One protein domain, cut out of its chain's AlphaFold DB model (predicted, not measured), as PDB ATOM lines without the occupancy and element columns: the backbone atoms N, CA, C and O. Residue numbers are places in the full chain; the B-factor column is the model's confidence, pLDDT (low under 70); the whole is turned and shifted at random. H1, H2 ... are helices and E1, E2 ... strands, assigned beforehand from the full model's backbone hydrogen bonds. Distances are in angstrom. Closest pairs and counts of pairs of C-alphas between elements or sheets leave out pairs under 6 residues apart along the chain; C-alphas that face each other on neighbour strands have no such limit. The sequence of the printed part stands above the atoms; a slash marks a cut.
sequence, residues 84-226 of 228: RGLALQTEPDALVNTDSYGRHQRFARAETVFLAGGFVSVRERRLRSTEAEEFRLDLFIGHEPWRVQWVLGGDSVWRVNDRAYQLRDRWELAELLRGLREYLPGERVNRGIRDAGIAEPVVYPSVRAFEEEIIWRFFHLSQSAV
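What this domain is: This is residues 84 to 226 of the 228 residues of an uncharacterized protein of Spartobacteria bacterium (UniProt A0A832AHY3). Two sheets lie partly face to face with their strands crossed: a five-stranded sheet, E3 E2 E1 E7 E8, and a longer, twisted sheet, E4 E5 E6. The long helix H3 covers one face of E4 E5 E6; H1 packs on its other face and is also on the five-stranded sheet, while short H2 sits beside E4. The 143 printed residues hold eight named strands, then three named helices: E1 to E8, H1, H2, H3. The five-stranded sheet is mixed, the three-stranded one antiparallel, and the class is mixed, helices and strands. The whole is compact, with a radius of gyration of the C-alphas of 14.9 A and spans of 48 by 34 by 29 A.

Where its parts are: Find C-alpha 87 at (223.279, 157.677, 292.648), where E1, residues 87 to 90, begins. E2 is residues 94 to 98, E3 104 to 108, E7 158 to 160 and E8 163 to 165. From C-alpha 112 at (236.499, 168.363, 295.081) E4 runs 30.4 A to residue 123, and it bends by 61 degrees at residue 119. E5, 131 to 141, spans 31.4 A; E6, 147 to 152, spans 16.6 A. H1 is residues 170 to 181, 16.5 A, H2 is 191 to 194, and H3, 207 to 225, runs 27.2 A to C-alpha 225 at (245.353, 178.564, 302.980).

How they stand to each other: In the five-stranded sheet, E1 E2 E3 is a meander, each strand the antiparallel neighbour of the one before; look for N 89 and O 96 at 2.8 A, and N 97 and O 105 at 2.8 A. E1 and E7 are parallel, with N 88 and O 159 at 2.9 A, and E7 and E8 are a hairpin, with N 165 and O 158 at 2.8 A. The second meander, E4 E5 E6, has N 116 and O 138 at 2.9 A and N 137 and O 150 at 3.0 A. The two sheets form a sandwich, face to face, with strands at 49 degrees. H3 and H1 lie on opposite faces of E4 E5 E6, giving three layers: H3 has a height over the sheet of 10.0 A, its closest C-alphas to E4 being Val 207 and Val 120, 6.0 A apart; H1 has a height of 9.5 A, with those of Leu 177 and Gly 117 at 6.7 A. H2 is at the sheet's level and touches H1, which touches it with residues 177 to 181 alone; the closest C-alphas of the two are those of Leu 177 and Ile 193, 5.1 A apart. Every O i to N i+4 pair is within hydrogen-bond range in H1, 14 of 15 are in H3, and H2 is too short for one.

The domain as a whole: The C-alphas of Leu 127 and Val 226 are the farthest apart, 49.3 A. The printed part has no cut, and the one long link is H2 to H3, residues 195 to 206. Mean pLDDT of the printed part is 90.6; residues 124 to 131 and 225 to 226 are under 70.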
ATOM      1  N   ARG A  84     220.417 167.297 296.119       94.62
ATOM      2  CA  ARG A  84     220.261 165.869 296.404       94.62
ATOM      3  C   ARG A  84     220.791 165.014 295.254       94.62
ATOM      4  O   ARG A  84     220.302 165.102 294.128       94.62
ATOM      5  N   GLY A  85     221.745 164.148 295.565       94.25
ATOM      6  CA  GLY A  85     222.188 163.080 294.684       94.25
ATOM      7  C   GLY A  85     221.332 161.823 294.838       94.25
ATOM      8  O   GLY A  85     220.877 161.491 295.936       94.25
ATOM      9  N   LEU A  86     221.100 161.115 293.732       94.50
ATOM     10  CA  LEU A  86     220.314 159.876 293.687       94.50
ATOM     11  C   LEU A  86     221.207 158.636 293.569       94.50
ATOM     12  O   LEU A  86     220.939 157.616 294.203       94.50
ATOM     13  N   ALA A  87     222.274 158.726 292.779       96.50
ATOM     14  CA  ALA A  87     223.279 157.677 292.648       96.50
ATOM     15  C   ALA A  87     224.679 158.283 292.570       96.50
ATOM     16  O   ALA A  87     224.834 159.461 292.241       96.50
ATOM     17  N   LEU A  88     225.679 157.467 292.884       97.38
ATOM     18  CA  LEU A  88     227.088 157.824 292.813       97.38
ATOM     19  C   LEU A  88     227.824 156.829 291.910       97.38
ATOM     20  O   LEU A  88     227.604 155.623 291.987       97.38
ATOM     21  N   GLN A  89     228.733 157.315 291.082       96.94
ATOM     22  CA  GLN A  89     229.770 156.489 290.473       96.94
ATOM     23  C   GLN A  89     231.131 157.045 290.884       96.94
ATOM     24  O   GLN A  89     231.332 158.260 290.923       96.94
ATOM     25  N   THR A  90     232.048 156.151 291.228       95.06
ATOM     26  CA  THR A  90     233.419 156.488 291.604       95.06
ATOM     27  C   THR A  90     234.340 156.170 290.434       95.06
ATOM     28  O   THR A  90     234.465 155.010 290.040       95.06
ATOM     29  N   GLU A  91     235.004 157.184 289.902       94.50
ATOM     30  CA  GLU A  91     236.092 157.053 288.935       94.50
ATOM     31  C   GLU A  91     237.435 157.318 289.645       94.50
ATOM     32  O   GLU A  91     237.444 157.909 290.727       94.50
ATOM     33  N   PRO A  92     238.587 156.944 289.054       91.19
ATOM     34  CA  PRO A  92     239.894 157.236 289.652       91.19
ATOM     35  C   PRO A  92     240.128 158.726 289.959       91.19
ATOM     36  O   PRO A  92     240.679 159.058 291.006       91.19
ATOM     37  N   ASP A  93     239.662 159.615 289.073       94.25
ATOM     38  CA  ASP A  93     239.889 161.067 289.154       94.25
ATOM     39  C   ASP A  93     238.594 161.895 289.169       94.25
ATOM     40  O   ASP A  93     238.631 163.112 288.967       94.25
ATOM     41  N   ALA A  94     237.440 161.263 289.387       96.69
ATOM     42  CA  ALA A  94     236.168 161.971 289.474       96.69
ATOM     43  C   ALA A  94     235.123 161.217 290.302       96.69
ATOM     44  O   ALA A  94     235.143 159.993 290.416       96.69
ATOM     45  N   LEU A  95     234.149 161.965 290.812       96.94
ATOM     46  CA  LEU A  95     232.893 161.429 291.320       96.94
ATOM     47  C   LEU A  95     231.767 161.876 290.394       96.94
ATOM     48  O   LEU A  95     231.682 163.051 290.036       96.94
ATOM     49  N   VAL A  96     230.894 160.951 290.012       97.00
ATOM     50  CA  VAL A  96     229.750 161.248 289.148       97.00
ATOM     51  C   VAL A  96     228.472 161.091 289.949       97.00
ATOM     52  O   VAL A  96     228.137 160.003 290.415       97.00
ATOM     53  N   ASN A  97     227.745 162.189 290.107       96.81
ATOM     54  CA  ASN A  97     226.400 162.186 290.653       96.81
ATOM     55  C   ASN A  97     225.385 161.927 289.540       96.81
ATOM     56  O   ASN A  97     225.465 162.541 288.479       96.81
ATOM     57  N   THR A  98     224.376 161.115 289.826       96.38
ATOM     58  CA  THR A  98     223.122 161.119 289.067       96.38
ATOM     59  C   THR A  98     222.063 161.825 289.899       96.38
ATOM     60  O   THR A  98     221.801 161.408 291.027       96.38
ATOM     61  N   ASP A  99     221.453 162.883 289.371       91.25
ATOM     62  CA  ASP A  99     220.411 163.636 290.077       91.25
ATOM     63  C   ASP A  99     219.006 163.008 289.948       91.25
ATOM     64  O   ASP A  99     218.811 161.959 289.329       91.25
ATOM     65  N   SER A 100     217.997 163.655 290.541       86.62
ATOM     66  CA  SER A 100     216.601 163.198 290.486       86.62
ATOM     67  C   SER A 100     215.971 163.247 289.090       86.62
ATOM     68  O   SER A 100     214.919 162.646 288.883       86.62
ATOM     69  N   TYR A 101     216.586 163.950 288.138       90.56
ATOM     70  CA  TYR A 101     216.170 164.009 286.737       90.56
ATOM     71  C   TYR A 101     216.961 163.032 285.854       90.56
ATOM     72  O   TYR A 101     216.795 163.046 284.634       90.56
ATOM     73  N   GLY A 102     217.821 162.197 286.448       90.81
ATOM     74  CA  GLY A 102     218.671 161.250 285.732       90.81
ATOM     75  C   GLY A 102     219.855 161.901 285.017       90.81
ATOM     76  O   GLY A 102     220.479 161.260 284.176       90.81
ATOM     77  N   ARG A 103     220.171 163.170 285.309       93.19
ATOM     78  CA  ARG A 103     221.319 163.848 284.702       93.19
ATOM     79  C   ARG A 103     222.587 163.467 285.444       93.19
ATOM     80  O   ARG A 103     222.605 163.425 286.674       93.19
ATOM     81  N   HIS A 104     223.651 163.258 284.682       95.19
ATOM     82  CA  HIS A 104     224.974 162.972 285.215       95.19
ATOM     83  C   HIS A 104     225.765 164.267 285.392       95.19
ATOM     84  O   HIS A 104     225.938 165.032 284.444       95.19
ATOM     85  N   GLN A 105     226.251 164.499 286.606       95.12
ATOM     86  CA  GLN A 105     227.129 165.610 286.954       95.12
ATOM     87  C   GLN A 105     228.461 165.026 287.411       95.12
ATOM     88  O   GLN A 105     228.522 164.323 288.419       95.12
ATOM     89  N   ARG A 106     229.512 165.273 286.632       96.31
ATOM     90  CA  ARG A 106     230.863 164.777 286.896       96.31
ATOM     91  C   ARG A 106     231.665 165.858 287.607       96.31
ATOM     92  O   ARG A 106     231.772 166.962 287.086       96.31
ATOM     93  N   PHE A 107     232.240 165.515 288.751       96.12
ATOM     94  CA  PHE A 107     233.059 166.402 289.572       96.12
ATOM     95  C   PHE A 107     234.481 165.866 289.616       96.12
ATOM     96  O   PHE A 107     234.705 164.752 290.100       96.12
ATOM     97  N   ALA A 108     235.443 166.628 289.096       95.88
ATOM     98  CA  ALA A 108     236.825 166.180 289.089       95.88
ATOM     99  C   ALA A 108     237.399 166.168 290.512       95.88
ATOM    100  O   ALA A 108     237.072 167.006 291.361       95.88
ATOM    101  N   ARG A 109     238.343 165.261 290.767       95.06
ATOM    102  CA  ARG A 109     239.086 165.190 292.031       95.06
ATOM    103  C   ARG A 109     239.758 166.517 292.379       95.06
ATOM    104  O   ARG A 109     239.757 166.924 293.537       95.06
ATOM    105  N   ALA A 110     240.284 167.214 291.373       93.25
ATOM    106  CA  ALA A 110     240.922 168.518 291.538       93.25
ATOM    107  C   ALA A 110     239.954 169.611 292.040       93.25
ATOM    108  O   ALA A 110     240.372 170.502 292.775       93.25
ATOM    109  N   GLU A 111     238.668 169.517 291.695       93.62
ATOM    110  CA  GLU A 111     237.620 170.488 292.053       93.62
ATOM    111  C   GLU A 111     236.946 170.159 293.398       93.62
ATOM    112  O   GLU A 111     236.282 171.004 294.003       93.62
ATOM    113  N   THR A 112     237.122 168.923 293.873       95.06
ATOM    114  CA  THR A 112     236.499 168.363 295.081       95.06
ATOM    115  C   THR A 112     237.126 168.964 296.337       95.06
ATOM    116  O   THR A 112     238.130 168.458 296.820       95.06
ATOM    117  N   VAL A 113     236.564 170.029 296.906       95.69
ATOM    118  CA  VAL A 113     237.096 170.724 298.095       95.69
ATOM    119  C   VAL A 113     237.177 169.797 299.309       95.69
ATOM    120  O   VAL A 113     238.219 169.767 299.966       95.69
ATOM    121  N   PHE A 114     236.118 169.033 299.584       97.62
ATOM    122  CA  PHE A 114     236.016 168.200 300.784       97.62
ATOM    123  C   PHE A 114     234.992 167.076 300.615       97.62
ATOM    124  O   PHE A 114     234.013 167.231 299.880       97.62
ATOM    125  N   LEU A 115     235.191 165.973 301.336       98.00
ATOM    126  CA  LEU A 115     234.217 164.888 301.461       98.00
ATOM    127  C   LEU A 115     233.881 164.639 302.931       98.00
ATOM    128  O   LEU A 115     234.770 164.480 303.764       98.00
ATOM    129  N   ALA A 116     232.597 164.539 303.252       98.19
ATOM    130  CA  ALA A 116     232.146 164.154 304.583       98.19
ATOM    131  C   ALA A 116     231.244 162.931 304.490       98.19
ATOM    132  O   ALA A 116     230.271 162.951 303.748       98.19
ATOM    133  N   GLY A 117     231.525 161.877 305.247       97.62
ATOM    134  CA  GLY A 117     230.688 160.682 305.271       97.62
ATOM    135  C   GLY A 117     230.549 160.093 306.664       97.62
ATOM    136  O   GLY A 117     231.375 160.359 307.540       97.62
ATOM    137  N   GLY A 118     229.488 159.327 306.896       96.75
ATOM    138  CA  GLY A 118     229.293 158.608 308.154       96.75
ATOM    139  C   GLY A 118     227.842 158.264 308.458       96.75
ATOM    140  O   GLY A 118     226.925 158.616 307.713       96.75
ATOM    141  N   PHE A 119     227.651 157.574 309.580       95.62
ATOM    142  CA  PHE A 119     226.331 157.265 310.123       95.62
ATOM    143  C   PHE A 119     225.904 158.369 311.074       95.62
ATOM    144  O   PHE A 119     226.711 158.865 311.851       95.62
ATOM    145  N   VAL A 120     224.640 158.759 311.033       95.12
ATOM    146  CA  VAL A 120     224.116 159.875 311.807       95.12
ATOM    147  C   VAL A 120     222.838 159.437 312.497       95.12
ATOM    148  O   VAL A 120     221.901 158.986 311.841       95.12
ATOM    149  N   SER A 121     222.776 159.601 313.815       92.69
ATOM    150  CA  SER A 121     221.539 159.419 314.562       92.69
ATOM    151  C   SER A 121     220.566 160.551 314.233       92.69
ATOM    152  O   SER A 121     220.874 161.739 314.365       92.69
ATOM    153  N   VAL A 122     219.358 160.186 313.823       86.88
ATOM    154  CA  VAL A 122     218.253 161.101 313.560       86.88
ATOM    155  C   VAL A 122     217.109 160.809 314.522       86.88
ATOM    156  O   VAL A 122     216.704 159.669 314.754       86.88
ATOM    157  N   ARG A 123     216.563 161.867 315.123       73.06
ATOM    158  CA  ARG A 123     215.343 161.752 315.922       73.06
ATOM    159  C   ARG A 123     214.147 161.734 314.981       73.06
ATOM    160  O   ARG A 123     213.788 162.773 314.429       73.06
ATOM    161  N   GLU A 124     213.502 160.583 314.827       56.38
ATOM    162  CA  GLU A 124     212.226 160.534 314.121       56.38
ATOM    163  C   GLU A 124     211.131 161.228 314.938       56.38
ATOM    164  O   GLU A 124     210.915 160.943 316.115       56.38
ATOM    165  N   ARG A 125     210.376 162.123 314.292       50.06
ATOM    166  CA  ARG A 125     209.208 162.817 314.869       50.06
ATOM    167  C   ARG A 125     207.976 161.912 315.067       50.06
ATOM    168  O   ARG A 125     206.869 162.423 315.233       50.06
ATOM    169  N   ARG A 126     208.112 160.582 315.012       50.34
ATOM    170  CA  ARG A 126     206.980 159.666 315.227       50.34
ATOM    171  C   ARG A 126     206.675 159.537 316.723       50.34
ATOM    172  O   ARG A 126     207.553 159.664 317.566       50.34
ATOM    173  N   LEU A 127     205.406 159.258 317.040       51.81
ATOM    174  CA  LEU A 127     204.803 159.169 318.389       51.81
ATOM    175  C   LEU A 127     205.484 158.173 319.355       51.81
ATOM    176  O   LEU A 127     205.106 158.081 320.520       51.81
ATOM    177  N   ARG A 128     206.488 157.430 318.884       48.91
ATOM    178  CA  ARG A 128     207.454 156.689 319.689       48.91
ATOM    179  C   ARG A 128     208.825 157.137 319.204       48.91
ATOM    180  O   ARG A 128     209.176 156.876 318.060       48.91
ATOM    181  N   SER A 129     209.553 157.855 320.049       47.38
ATOM    182  CA  SER A 129     210.925 158.277 319.785       47.38
ATOM    183  C   SER A 129     211.835 157.050 319.764       47.38
ATOM    184  O   SER A 129     212.415 156.682 320.783       47.38
ATOM    185  N   THR A 130     211.905 156.386 318.615       53.50
ATOM    186  CA  THR A 130     212.967 155.437 318.290       53.50
ATOM    187  C   THR A 130     214.065 156.239 317.601       53.50
ATOM    188  O   THR A 130     213.790 156.979 316.657       53.50
ATOM    189  N   GLU A 131     215.288 156.172 318.125       59.22
ATOM    190  CA  GLU A 131     216.453 156.687 317.407       59.22
ATOM    191  C   GLU A 131     216.561 155.900 316.099       59.22
ATOM    192  O   GLU A 131     216.656 154.672 316.121       59.22
ATOM    193  N   ALA A 132     216.460 156.599 314.971       81.88
ATOM    194  CA  ALA A 132     216.769 156.030 313.670       81.88
ATOM    195  C   ALA A 132     218.167 156.497 313.266       81.88
ATOM    196  O   ALA A 132     218.673 157.502 313.766       81.88
ATOM    197  N   GLU A 133     218.806 155.766 312.370       90.06
ATOM    198  CA  GLU A 133     220.075 156.171 311.780       90.06
ATOM    199  C   GLU A 133     219.875 156.474 310.299       90.06
ATOM    200  O   GLU A 133     219.002 155.917 309.631       90.06
ATOM    201  N   GLU A 134     220.717 157.352 309.779       94.81
ATOM    202  CA  GLU A 134     220.903 157.571 308.353       94.81
ATOM    203  C   GLU A 134     222.387 157.443 308.033       94.81
ATOM    204  O   GLU A 134     223.241 157.851 308.818       94.81
ATOM    205  N   PHE A 135     222.709 156.922 306.857       96.19
ATOM    206  CA  PHE A 135     224.037 157.071 306.282       96.19
ATOM    207  C   PHE A 135     224.047 158.311 305.387       96.19
ATOM    208  O   PHE A 135     223.143 158.494 304.566       96.19
ATOM    209  N   ARG A 136     225.063 159.163 305.541       97.12
ATOM    210  CA  ARG A 136     225.221 160.394 304.762       97.12
ATOM    211  C   ARG A 136     226.571 160.437 304.066       97.12
ATOM    212  O   ARG A 136     227.577 160.001 304.627       97.12
ATOM    213  N   LEU A 137     226.572 161.005 302.866       98.06
ATOM    214  CA  LEU A 137     227.766 161.419 302.144       98.06
ATOM    215  C   LEU A 137     227.528 162.812 301.557       98.06
ATOM    216  O   LEU A 137     226.586 163.007 300.792       98.06
ATOM    217  N   ASP A 138     228.414 163.745 301.875       98.25
ATOM    218  CA  ASP A 138     228.423 165.107 301.367       98.25
ATOM    219  C   ASP A 138     229.709 165.343 300.569       98.25
ATOM    220  O   ASP A 138     230.821 165.111 301.048       98.25
ATOM    221  N   LEU A 139     229.537 165.841 299.350       98.12
ATOM    222  CA  LEU A 139     230.589 166.287 298.452       98.12
ATOM    223  C   LEU A 139     230.548 167.808 298.354       98.12
ATOM    224  O   LEU A 139     229.538 168.364 297.933       98.12
ATOM    225  N   PHE A 140     231.656 168.464 298.694       97.88
ATOM    226  CA  PHE A 140     231.819 169.909 298.562       97.88
ATOM    227  C   PHE A 140     232.767 170.243 297.416       97.88
ATOM    228  O   PHE A 140     233.828 169.631 297.283       97.88
ATOM    229  N   ILE A 141     232.388 171.214 296.589       95.62
ATOM    230  CA  ILE A 141     233.063 171.548 295.326       95.62
ATOM    231  C   ILE A 141     233.265 173.066 295.251       95.62
ATOM    232  O   ILE A 141     232.490 173.827 295.827       95.62
ATOM    233  N   GLY A 142     234.303 173.516 294.542       91.25
ATOM    234  CA  GLY A 142     234.655 174.935 294.393       91.25
ATOM    235  C   GLY A 142     233.796 175.739 293.406       91.25
ATOM    236  O   GLY A 142     234.178 176.851 293.047       91.25
ATOM    237  N   HIS A 143     232.676 175.190 292.943       92.19
ATOM    238  CA  HIS A 143     231.716 175.851 292.057       92.19
ATOM    239  C   HIS A 143     230.312 175.281 292.280       92.19
ATOM    240  O   HIS A 143     230.157 174.236 292.916       92.19
ATOM    241  N   GLU A 144     229.286 175.933 291.723       91.19
ATOM    242  CA  GLU A 144     227.896 175.461 291.779       91.19
ATOM    243  C   GLU A 144     227.793 173.996 291.290       91.19
ATOM    244  O   GLU A 144     228.374 173.677 290.246       91.19
ATOM    245  N   PRO A 145     227.127 173.084 292.034       93.44
ATOM    246  CA  PRO A 145     226.177 173.322 293.135       93.44
ATOM    247  C   PRO A 145     226.781 173.554 294.532       93.44
ATOM    248  O   PRO A 145     226.027 173.675 295.491       93.44
ATOM    249  N   TRP A 146     228.107 173.623 294.673       96.31
ATOM    250  CA  TRP A 146     228.874 173.797 295.921       96.31
ATOM    251  C   TRP A 146     228.785 172.635 296.915       96.31
ATOM    252  O   TRP A 146     229.786 172.315 297.556       96.31
ATOM    253  N   ARG A 147     227.622 171.983 297.032       97.50
ATOM    254  CA  ARG A 147     227.383 170.813 297.881       97.50
ATOM    255  C   ARG A 147     226.419 169.839 297.205       97.50
ATOM    256  O   ARG A 147     225.303 170.204 296.838       97.50
ATOM    257  N   VAL A 148     226.829 168.581 297.091       97.44
ATOM    258  CA  VAL A 148     225.969 167.457 296.695       97.44
ATOM    259  C   VAL A 148     225.860 166.500 297.870       97.44
ATOM    260  O   VAL A 148     226.871 166.177 298.487       97.44
ATOM    261  N   GLN A 149     224.649 166.049 298.186       97.75
ATOM    262  CA  GLN A 149     224.399 165.162 299.320       97.75
ATOM    263  C   GLN A 149     223.646 163.903 298.906       97.75
ATOM    264  O   GLN A 149     222.608 163.969 298.242       97.75
ATOM    265  N   TRP A 150     224.117 162.763 299.402       97.25
ATOM    266  CA  TRP A 150     223.406 161.493 299.384       97.25
ATOM    267  C   TRP A 150     223.019 161.106 300.812       97.25
ATOM    268  O   TRP A 150     223.849 161.122 301.720       97.25
ATOM    269  N   VAL A 151     221.747 160.752 301.001       95.56
ATOM    270  CA  VAL A 151     221.200 160.291 302.285       95.56
ATOM    271  C   VAL A 151     220.506 158.956 302.072       95.56
ATOM    272  O   VAL A 151     219.613 158.845 301.226       95.56
ATOM    273  N   LEU A 152     220.901 157.969 302.870       95.31
ATOM    274  CA  LEU A 152     220.339 156.627 302.913       95.31
ATOM    275  C   LEU A 152     219.722 156.393 304.300       95.31
ATOM    276  O   LEU A 152     220.433 156.183 305.279       95.31
ATOM    277  N   GLY A 153     218.393 156.447 304.376       92.19
ATOM    278  CA  GLY A 153     217.609 156.085 305.563       92.19
ATOM    279  C   GLY A 153     217.128 154.627 305.540       92.19
ATOM    280  O   GLY A 153     217.327 153.917 304.550       92.19
ATOM    281  N   GLY A 154     216.456 154.197 306.615       85.75
ATOM    282  CA  GLY A 154     216.117 152.788 306.887       85.75
ATOM    283  C   GLY A 154     215.404 152.025 305.763       85.75
ATOM    284  O   GLY A 154     215.801 150.904 305.455       85.75
ATOM    285  N   ASP A 155     214.420 152.641 305.101       84.31
ATOM    286  CA  ASP A 155     213.619 151.998 304.039       84.31
ATOM    287  C   ASP A 155     214.085 152.347 302.613       84.31
ATOM    288  O   ASP A 155     213.423 152.023 301.626       84.31
ATOM    289  N   SER A 156     215.207 153.057 302.482       89.81
ATOM    290  CA  SER A 156     215.691 153.542 301.188       89.81
ATOM    291  C   SER A 156     216.794 152.664 300.605       89.81
ATOM    292  O   SER A 156     217.421 151.860 301.294       89.81
ATOM    293  N   VAL A 157     217.015 152.816 299.301       93.81
ATOM    294  CA  VAL A 157     218.112 152.178 298.573       93.81
ATOM    295  C   VAL A 157     218.927 153.271 297.910       93.81
ATOM    296  O   VAL A 157     218.370 154.132 297.230       93.81
ATOM    297  N   TRP A 158     220.241 153.205 298.068       95.62
ATOM    298  CA  TRP A 158     221.179 154.086 297.390       95.62
ATOM    299  C   TRP A 158     222.030 153.272 296.422       95.62
ATOM    300  O   TRP A 158     222.428 152.150 296.734       95.62
ATOM    301  N   ARG A 159     222.270 153.796 295.218       96.50
ATOM    302  CA  ARG A 159     223.064 153.106 294.198       96.50
ATOM    303  C   ARG A 159     224.448 153.723 294.086       96.50
ATOM    304  O   ARG A 159     224.558 154.924 293.842       96.50
ATOM    305  N   VAL A 160     225.475 152.886 294.202       96.69
ATOM    306  CA  VAL A 160     226.876 153.264 294.013       96.69
ATOM    307  C   VAL A 160     227.545 152.279 293.059       96.69
ATOM    308  O   VAL A 160     227.524 151.081 293.330       96.69
ATOM    309  N   ASN A 161     228.112 152.752 291.944       95.56
ATOM    310  CA  ASN A 161     228.696 151.900 290.889       95.56
ATOM    311  C   ASN A 161     227.751 150.759 290.456       95.56
ATOM    312  O   ASN A 161     228.135 149.593 290.434       95.56
ATOM    313  N   ASP A 162     226.478 151.092 290.223       91.31
ATOM    314  CA  ASP A 162     225.378 150.162 289.909       91.31
ATOM    315  C   ASP A 162     225.037 149.113 290.985       91.31
ATOM    316  O   ASP A 162     224.051 148.382 290.847       91.31
ATOM    317  N   ARG A 163     225.756 149.087 292.112       95.75
ATOM    318  CA  ARG A 163     225.421 148.275 293.284       95.75
ATOM    319  C   ARG A 163     224.423 149.005 294.178       95.75
ATOM    320  O   ARG A 163     224.578 150.186 294.474       95.75
ATOM    321  N   ALA A 164     223.400 148.287 294.628       96.25
ATOM    322  CA  ALA A 164     222.422 148.781 295.589       96.25
ATOM    323  C   ALA A 164     222.915 148.580 297.030       96.25
ATOM    324  O   ALA A 164     223.380 147.495 297.372       96.25
ATOM    325  N   TYR A 165     222.758 149.616 297.849       95.81
ATOM    326  CA  TYR A 165     223.062 149.640 299.275       95.81
ATOM    327  C   TYR A 165     221.809 149.993 300.068       95.81
ATOM    328  O   TYR A 165     221.027 150.863 299.673       95.81
ATOM    329  N   GLN A 166     221.649 149.334 301.207       95.56
ATOM    330  CA  GLN A 166     220.664 149.630 302.237       95.56
ATOM    331  C   GLN A 166     221.377 149.944 303.548       95.56
ATOM    332  O   GLN A 166     222.518 149.547 303.759       95.56
ATOM    333  N   LEU A 167     220.700 150.635 304.466       93.12
ATOM    334  CA  LEU A 167     221.316 151.065 305.725       93.12
ATOM    335  C   LEU A 167     221.871 149.895 306.567       93.12
ATOM    336  O   LEU A 167     222.845 150.059 307.298       93.12
ATOM    337  N   ARG A 168     221.271 148.703 306.440       91.62
ATOM    338  CA  ARG A 168     221.738 147.472 307.101       91.62
ATOM    339  C   ARG A 168     223.102 146.979 306.605       91.62
ATOM    340  O   ARG A 168     223.768 146.259 307.341       91.62
ATOM    341  N   ASP A 169     223.532 147.393 305.413       93.00
ATOM    342  CA  ASP A 169     224.804 147.010 304.785       93.00
ATOM    343  C   ASP A 169     225.958 147.863 305.356       93.00
ATOM    344  O   ASP A 169     226.722 148.507 304.633       93.00
ATOM    345  N   ARG A 170     226.037 147.958 306.694       90.88
ATOM    346  CA  ARG A 170     226.918 148.914 307.388       90.88
ATOM    347  C   ARG A 170     228.386 148.710 307.045       90.88
ATOM    348  O   ARG A 170     229.122 149.686 306.923       90.88
ATOM    349  N   TRP A 171     228.807 147.453 306.921       88.75
ATOM    350  CA  TRP A 171     230.191 147.116 306.611       88.75
ATOM    351  C   TRP A 171     230.555 147.563 305.196       88.75
ATOM    352  O   TRP A 171     231.589 148.183 304.981       88.75
ATOM    353  N   GLU A 172     229.676 147.331 304.227       92.50
ATOM    354  CA  GLU A 172     229.910 147.710 302.838       92.50
ATOM    355  C   GLU A 172     229.834 149.222 302.620       92.50
ATOM    356  O   GLU A 172     230.574 149.762 301.797       92.50
ATOM    357  N   LEU A 173     228.989 149.917 303.381       94.62
ATOM    358  CA  LEU A 173     228.989 151.377 303.454       94.62
ATOM    359  C   LEU A 173     230.291 151.909 304.076       94.62
ATOM    360  O   LEU A 173     230.842 152.894 303.592       94.62
ATOM    361  N   ALA A 174     230.823 151.249 305.107       92.69
ATOM    362  CA  ALA A 174     232.119 151.604 305.682       92.69
ATOM    363  C   ALA A 174     233.275 151.354 304.697       92.69
ATOM    364  O   ALA A 174     234.166 152.194 304.581       92.69
ATOM    365  N   GLU A 175     233.235 150.267 303.924       91.88
ATOM    366  CA  GLU A 175     234.204 150.002 302.853       91.88
ATOM    367  C   GLU A 175     234.123 151.035 301.722       91.88
ATOM    368  O   GLU A 175     235.153 151.441 301.183       91.88
ATOM    369  N   LEU A 176     232.922 151.529 301.398       94.12
ATOM    370  CA  LEU A 176     232.761 152.656 300.479       94.12
ATOM    371  C   LEU A 176     233.463 153.914 301.017       94.12
ATOM    372  O   LEU A 176     234.223 154.548 300.281       94.12
ATOM    373  N   LEU A 177     233.261 154.258 302.293       95.69
ATOM    374  CA  LEU A 177     233.963 155.385 302.920       95.69
ATOM    375  C   LEU A 177     235.483 155.167 302.939       95.69
ATOM    376  O   LEU A 177     236.234 156.101 302.664       95.69
ATOM    377  N   ARG A 178     235.947 153.935 303.183       93.56
ATOM    378  CA  ARG A 178     237.374 153.580 303.125       93.56
ATOM    379  C   ARG A 178     237.953 153.807 301.727       93.56
ATOM    380  O   ARG A 178     239.063 154.315 301.621       93.56
ATOM    381  N   GLY A 179     237.207 153.490 300.670       92.19
ATOM    382  CA  GLY A 179     237.601 153.814 299.296       92.19
ATOM    383  C   GLY A 179     237.724 155.325 299.061       92.19
ATOM    384  O   GLY A 179     238.696 155.788 298.469       92.19
ATOM    385  N   LEU A 180     236.788 156.118 299.595       92.94
ATOM    386  CA  LEU A 180     236.828 157.585 299.499       92.94
ATOM    387  C   LEU A 180     237.960 158.222 300.320       92.94
ATOM    388  O   LEU A 180     238.428 159.306 299.975       92.94
ATOM    389  N   ARG A 181     238.452 157.552 301.367       92.69
ATOM    390  CA  ARG A 181     239.621 158.006 302.134       92.69
ATOM    391  C   ARG A 181     240.875 158.129 301.270       92.69
ATOM    392  O   ARG A 181     241.700 158.995 301.517       92.69
ATOM    393  N   GLU A 182     241.026 157.273 300.264       89.12
ATOM    394  CA  GLU A 182     242.170 157.305 299.339       89.12
ATOM    395  C   GLU A 182     241.977 158.353 298.221       89.12
ATOM    396  O   GLU A 182     242.931 158.755 297.546       89.12
ATOM    397  N   TYR A 183     240.746 158.849 298.052       92.31
ATOM    398  CA  TYR A 183     240.376 159.821 297.027       92.31
ATOM    399  C   TYR A 183     240.779 161.261 297.384       92.31
ATOM    400  O   TYR A 183     241.112 162.041 296.496       92.31
ATOM    401  N   LEU A 184     240.846 161.644 298.658       92.44
ATOM    402  CA  LEU A 184     241.314 162.973 299.076       92.44
ATOM    403  C   LEU A 184     242.356 162.881 300.201       92.44
ATOM    404  O   LEU A 184     242.330 161.927 300.971       92.44
ATOM    405  N   PRO A 185     243.254 163.877 300.333       91.62
ATOM    406  CA  PRO A 185     244.087 164.029 301.525       91.62
ATOM    407  C   PRO A 185     243.258 164.023 302.817       91.62
ATOM    408  O   PRO A 185     242.121 164.505 302.828       91.62
ATOM    409  N   GLY A 186     243.840 163.527 303.912       90.25
ATOM    410  CA  GLY A 186     243.151 163.328 305.192       90.25
ATOM    411  C   GLY A 186     242.575 164.607 305.812       90.25
ATOM    412  O   GLY A 186     241.595 164.560 306.549       90.25
ATOM    413  N   GLU A 187     243.147 165.765 305.492       91.44
ATOM    414  CA  GLU A 187     242.691 167.084 305.935       91.44
ATOM    415  C   GLU A 187     241.413 167.532 305.215       91.44
ATOM    416  O   GLU A 187     240.671 168.366 305.736       91.44
ATOM    417  N   ARG A 188     241.147 166.966 304.029       95.44
ATOM    418  CA  ARG A 188     239.986 167.267 303.177       95.44
ATOM    419  C   ARG A 188     238.866 166.234 303.323       95.44
ATOM    420  O   ARG A 188     237.976 166.164 302.473       95.44
ATOM    421  N   VAL A 189     238.901 165.445 304.396       96.75
ATOM    422  CA  VAL A 189     237.831 164.516 304.756       96.75
ATOM    423  C   VAL A 189     237.463 164.620 306.238       96.75
ATOM    424  O   VAL A 189     238.277 165.021 307.075       96.75
ATOM    425  N   ASN A 190     236.222 164.273 306.586       96.94
ATOM    426  CA  ASN A 190     235.803 164.171 307.989       96.94
ATOM    427  C   ASN A 190     236.302 162.861 308.634       96.94
ATOM    428  O   ASN A 190     236.748 161.938 307.947       96.94
ATOM    429  N   ARG A 191     236.193 162.747 309.962       94.19
ATOM    430  CA  ARG A 191     236.615 161.566 310.729       94.19
ATOM    431  C   ARG A 191     235.916 160.291 310.266       94.19
ATOM    432  O   ARG A 191     236.532 159.238 310.236       94.19
ATOM    433  N   GLY A 192     234.654 160.392 309.846       94.94
ATOM    434  CA  GLY A 192     233.888 159.235 309.386       94.94
ATOM    435  C   GLY A 192     234.476 158.585 308.130       94.94
ATOM    436  O   GLY A 192     234.454 157.364 308.027       94.94
ATOM    437  N   ILE A 193     235.070 159.368 307.224       96.44
ATOM    438  CA  ILE A 193     235.845 158.850 306.085       96.44
ATOM    439  C   ILE A 193     237.281 158.509 306.496       96.44
ATOM    440  O   ILE A 193     237.784 157.442 306.151       96.44
ATOM    441  N   ARG A 194     237.950 159.393 307.244       93.81
ATOM    442  CA  ARG A 194     239.345 159.213 307.683       93.81
ATOM    443  C   ARG A 194     239.552 157.893 308.433       93.81
ATOM    444  O   ARG A 194     240.513 157.172 308.165       93.81
ATOM    445  N   ASP A 195     238.630 157.573 309.333       91.31
ATOM    446  CA  ASP A 195     238.732 156.441 310.254       91.31
ATOM    447  C   ASP A 195     238.025 155.187 309.698       91.31
ATOM    448  O   ASP A 195     238.068 154.113 310.307       91.31
ATOM    449  N   ALA A 196     237.416 155.288 308.507       90.69
ATOM    450  CA  ALA A 196     236.743 154.176 307.847       90.69
ATOM    451  C   ALA A 196     237.697 152.992 307.618       90.69
ATOM    452  O   ALA A 196     238.802 153.140 307.086       90.69
ATOM    453  N   GLY A 197     237.260 151.802 308.037       80.31
ATOM    454  CA  GLY A 197     238.036 150.564 307.941       80.31
ATOM    455  C   GLY A 197     239.229 150.466 308.901       80.31
ATOM    456  O   GLY A 197     239.992 149.510 308.799       80.31
ATOM    457  N   ILE A 198     239.417 151.432 309.811       82.44
ATOM    458  CA  ILE A 198     240.409 151.354 310.902       82.44
ATOM    459  C   ILE A 198     239.746 150.842 312.188       82.44
ATOM    460  O   ILE A 198     240.323 150.023 312.900       82.44
ATOM    461  N   ALA A 199     238.535 151.317 312.473       77.38
ATOM    462  CA  ALA A 199     237.747 150.974 313.651       77.38
ATOM    463  C   ALA A 199     236.268 150.784 313.271       77.38
ATOM    464  O   ALA A 199     235.912 150.776 312.088       77.38
ATOM    465  N   GLU A 200     235.401 150.627 314.274       82.50
ATOM    466  CA  GLU A 200     233.957 150.658 314.051       82.50
ATOM    467  C   GLU A 200     233.535 151.959 313.344       82.50
ATOM    468  O   GLU A 200     234.121 153.017 313.599       82.50
ATOM    469  N   PRO A 201     232.524 151.909 312.457       84.50
ATOM    470  CA  PRO A 201     232.069 153.096 311.749       84.50
ATOM    471  C   PRO A 201     231.639 154.194 312.717       84.50
ATOM    472  O   PRO A 201     230.835 153.960 313.621       84.50
ATOM    473  N   VAL A 202     232.134 155.409 312.487       87.75
ATOM    474  CA  VAL A 202     231.753 156.574 313.288       87.75
ATOM    475  C   VAL A 202     230.249 156.815 313.160       87.75
ATOM    476  O   VAL A 202     229.728 156.981 312.051       87.75
ATOM    477  N   VAL A 203     229.576 156.874 314.310       92.56
ATOM    478  CA  VAL A 203     228.176 157.284 314.430       92.56
ATOM    479  C   VAL A 203     228.126 158.659 315.086       92.56
ATOM    480  O   VAL A 203     228.471 158.820 316.257       92.56
ATOM    481  N   TYR A 204     227.708 159.662 314.323       94.88
ATOM    482  CA  TYR A 204     227.468 161.004 314.831       94.88
ATOM    483  C   TYR A 204     226.155 161.013 315.622       94.88
ATOM    484  O   TYR A 204     225.139 160.529 315.119       94.88
ATOM    485  N   PRO A 205     226.124 161.604 316.828       93.31
ATOM    486  CA  PRO A 205     224.941 161.599 317.694       93.31
ATOM    487  C   PRO A 205     223.786 162.455 317.155       93.31
ATOM    488  O   PRO A 205     222.667 162.375 317.663       93.31
ATOM    489  N   SER A 206     224.057 163.308 316.166       93.38
ATOM    490  CA  SER A 206     223.067 164.131 315.485       93.38
ATOM    491  C   SER A 206     223.602 164.646 314.148       93.38
ATOM    492  O   SER A 206     224.811 164.687 313.912       93.38
ATOM    493  N   VAL A 207     222.691 165.098 313.278       93.81
ATOM    494  CA  VAL A 207     223.048 165.824 312.041       93.81
ATOM    495  C   VAL A 207     223.880 167.060 312.359       93.81
ATOM    496  O   VAL A 207     224.831 167.360 311.647       93.81
ATOM    497  N   ARG A 208     223.560 167.735 313.465       94.12
ATOM    498  CA  ARG A 208     224.302 168.901 313.930       94.12
ATOM    499  C   ARG A 208     225.766 168.557 314.200       94.12
ATOM    500  O   ARG A 208     226.626 169.245 313.677       94.12
ATOM    501  N   ALA A 209     226.043 167.480 314.933       95.50
ATOM    502  CA  ALA A 209     227.413 167.036 315.188       95.50
ATOM    503  C   ALA A 209     228.182 166.722 313.889       95.50
ATOM    504  O   ALA A 209     229.351 167.075 313.754       95.50
ATOM    505  N   PHE A 210     227.521 166.100 312.907       97.19
ATOM    506  CA  PHE A 210     228.112 165.859 311.588       97.19
ATOM    507  C   PHE A 210     228.471 167.168 310.866       97.19
ATOM    508  O   PHE A 210     229.572 167.298 310.336       97.19
ATOM    509  N   GLU A 211     227.569 168.152 310.865       97.00
ATOM    510  CA  GLU A 211     227.784 169.442 310.200       97.00
ATOM    511  C   GLU A 211     228.777 170.350 310.936       97.00
ATOM    512  O   GLU A 211     229.575 171.023 310.286       97.00
ATOM    513  N   GLU A 212     228.783 170.351 312.270       96.75
ATOM    514  CA  GLU A 212     229.740 171.118 313.075       96.75
ATOM    515  C   GLU A 212     231.180 170.679 312.803       96.75
ATOM    516  O   GLU A 212     232.063 171.535 312.721       96.75
ATOM    517  N   GLU A 213     231.417 169.389 312.541       97.50
ATOM    518  CA  GLU A 213     232.751 168.925 312.161       97.50
ATOM    519  C   GLU A 213     233.170 169.460 310.792       97.50
ATOM    520  O   GLU A 213     234.323 169.855 310.606       97.50
ATOM    521  N   ILE A 214     232.244 169.502 309.833       97.81
ATOM    522  CA  ILE A 214     232.512 170.050 308.499       97.81
ATOM    523  C   ILE A 214     232.838 171.543 308.611       97.81
ATOM    524  O   ILE A 214     233.822 172.004 308.033       97.81
ATOM    525  N   ILE A 215     232.059 172.292 309.395       97.62
ATOM    526  CA  ILE A 215     232.299 173.720 309.641       97.62
ATOM    527  C   ILE A 215     233.668 173.922 310.296       97.62
ATOM    528  O   ILE A 215     234.440 174.775 309.855       97.62
ATOM    529  N   TRP A 216     234.001 173.113 311.304       97.19
ATOM    530  CA  TRP A 216     235.303 173.140 311.967       97.19
ATOM    531  C   TRP A 216     236.449 172.874 310.984       97.19
ATOM    532  O   TRP A 216     237.430 173.618 310.955       97.19
ATOM    533  N   ARG A 217     236.308 171.865 310.115       96.31
ATOM    534  CA  ARG A 217     237.294 171.552 309.071       96.31
ATOM    535  C   ARG A 217     237.469 172.703 308.089       96.31
ATOM    536  O   ARG A 217     238.601 173.064 307.790       96.31
ATOM    537  N   PHE A 218     236.382 173.305 307.615       96.00
ATOM    538  CA  PHE A 218     236.443 174.453 306.707       96.00
ATOM    539  C   PHE A 218     237.090 175.674 307.337       96.00
ATOM    540  O   PHE A 218     237.889 176.335 306.674       96.00
ATOM    541  N   PHE A 219     236.804 175.941 308.611       95.56
ATOM    542  CA  PHE A 219     237.457 177.023 309.331       95.56
ATOM    543  C   PHE A 219     238.981 176.825 309.313       95.56
ATOM    544  O   PHE A 219     239.700 177.682 308.806       95.56
ATOM    545  N   HIS A 220     239.483 175.660 309.728       92.69
ATOM    546  CA  HIS A 220     240.928 175.383 309.755       92.69
ATOM    547  C   HIS A 220     241.586 175.284 308.374       92.69
ATOM    548  O   HIS A 220     242.722 175.731 308.200       92.69
ATOM    549  N   LEU A 221     240.880 174.759 307.368       91.12
ATOM    550  CA  LEU A 221     241.359 174.768 305.982       91.12
ATOM    551  C   LEU A 221     241.522 176.202 305.458       91.12
ATOM    552  O   LEU A 221     242.514 176.494 304.792       91.12
ATOM    553  N   SER A 222     240.599 177.108 305.802       89.50
ATOM    554  CA  SER A 222     240.695 178.517 305.408       89.50
ATOM    555  C   SER A 222     241.868 179.235 306.080       89.50
ATOM    556  O   SER A 222     242.560 180.002 305.422       89.50
ATOM    557  N   GLN A 223     242.162 178.923 307.347       85.31
ATOM    558  CA  GLN A 223     243.320 179.477 308.059       85.31
ATOM    559  C   GLN A 223     244.647 178.968 307.473       85.31
ATOM    560  O   GLN A 223     245.606 179.726 307.344       85.31
ATOM    561  N   SER A 224     244.691 177.695 307.066       76.69
ATOM    562  CA  SER A 224     245.892 177.072 306.488       76.69
ATOM    563  C   SER A 224     246.207 177.592 305.082       76.69
ATOM    564  O   SER A 224     247.369 177.701 304.714       76.69
ATOM    565  N   ALA A 225     245.184 177.958 304.302       64.81
ATOM    566  CA  ALA A 225     245.353 178.564 302.980       64.81
ATOM    567  C   ALA A 225     245.860 180.020 303.029       64.81
ATOM    568  O   ALA A 225     246.300 180.551 302.011       64.81
ATOM    569  N   VAL A 226     245.781 180.671 304.194       55.34
ATOM    570  CA  VAL A 226     246.186 182.070 304.412       55.34
ATOM    571  C   VAL A 226     247.624 182.181 304.949       55.34
ATOM    572  O   VAL A 226     248.175 183.281 304.976       55.34
TER     573      VAL A 226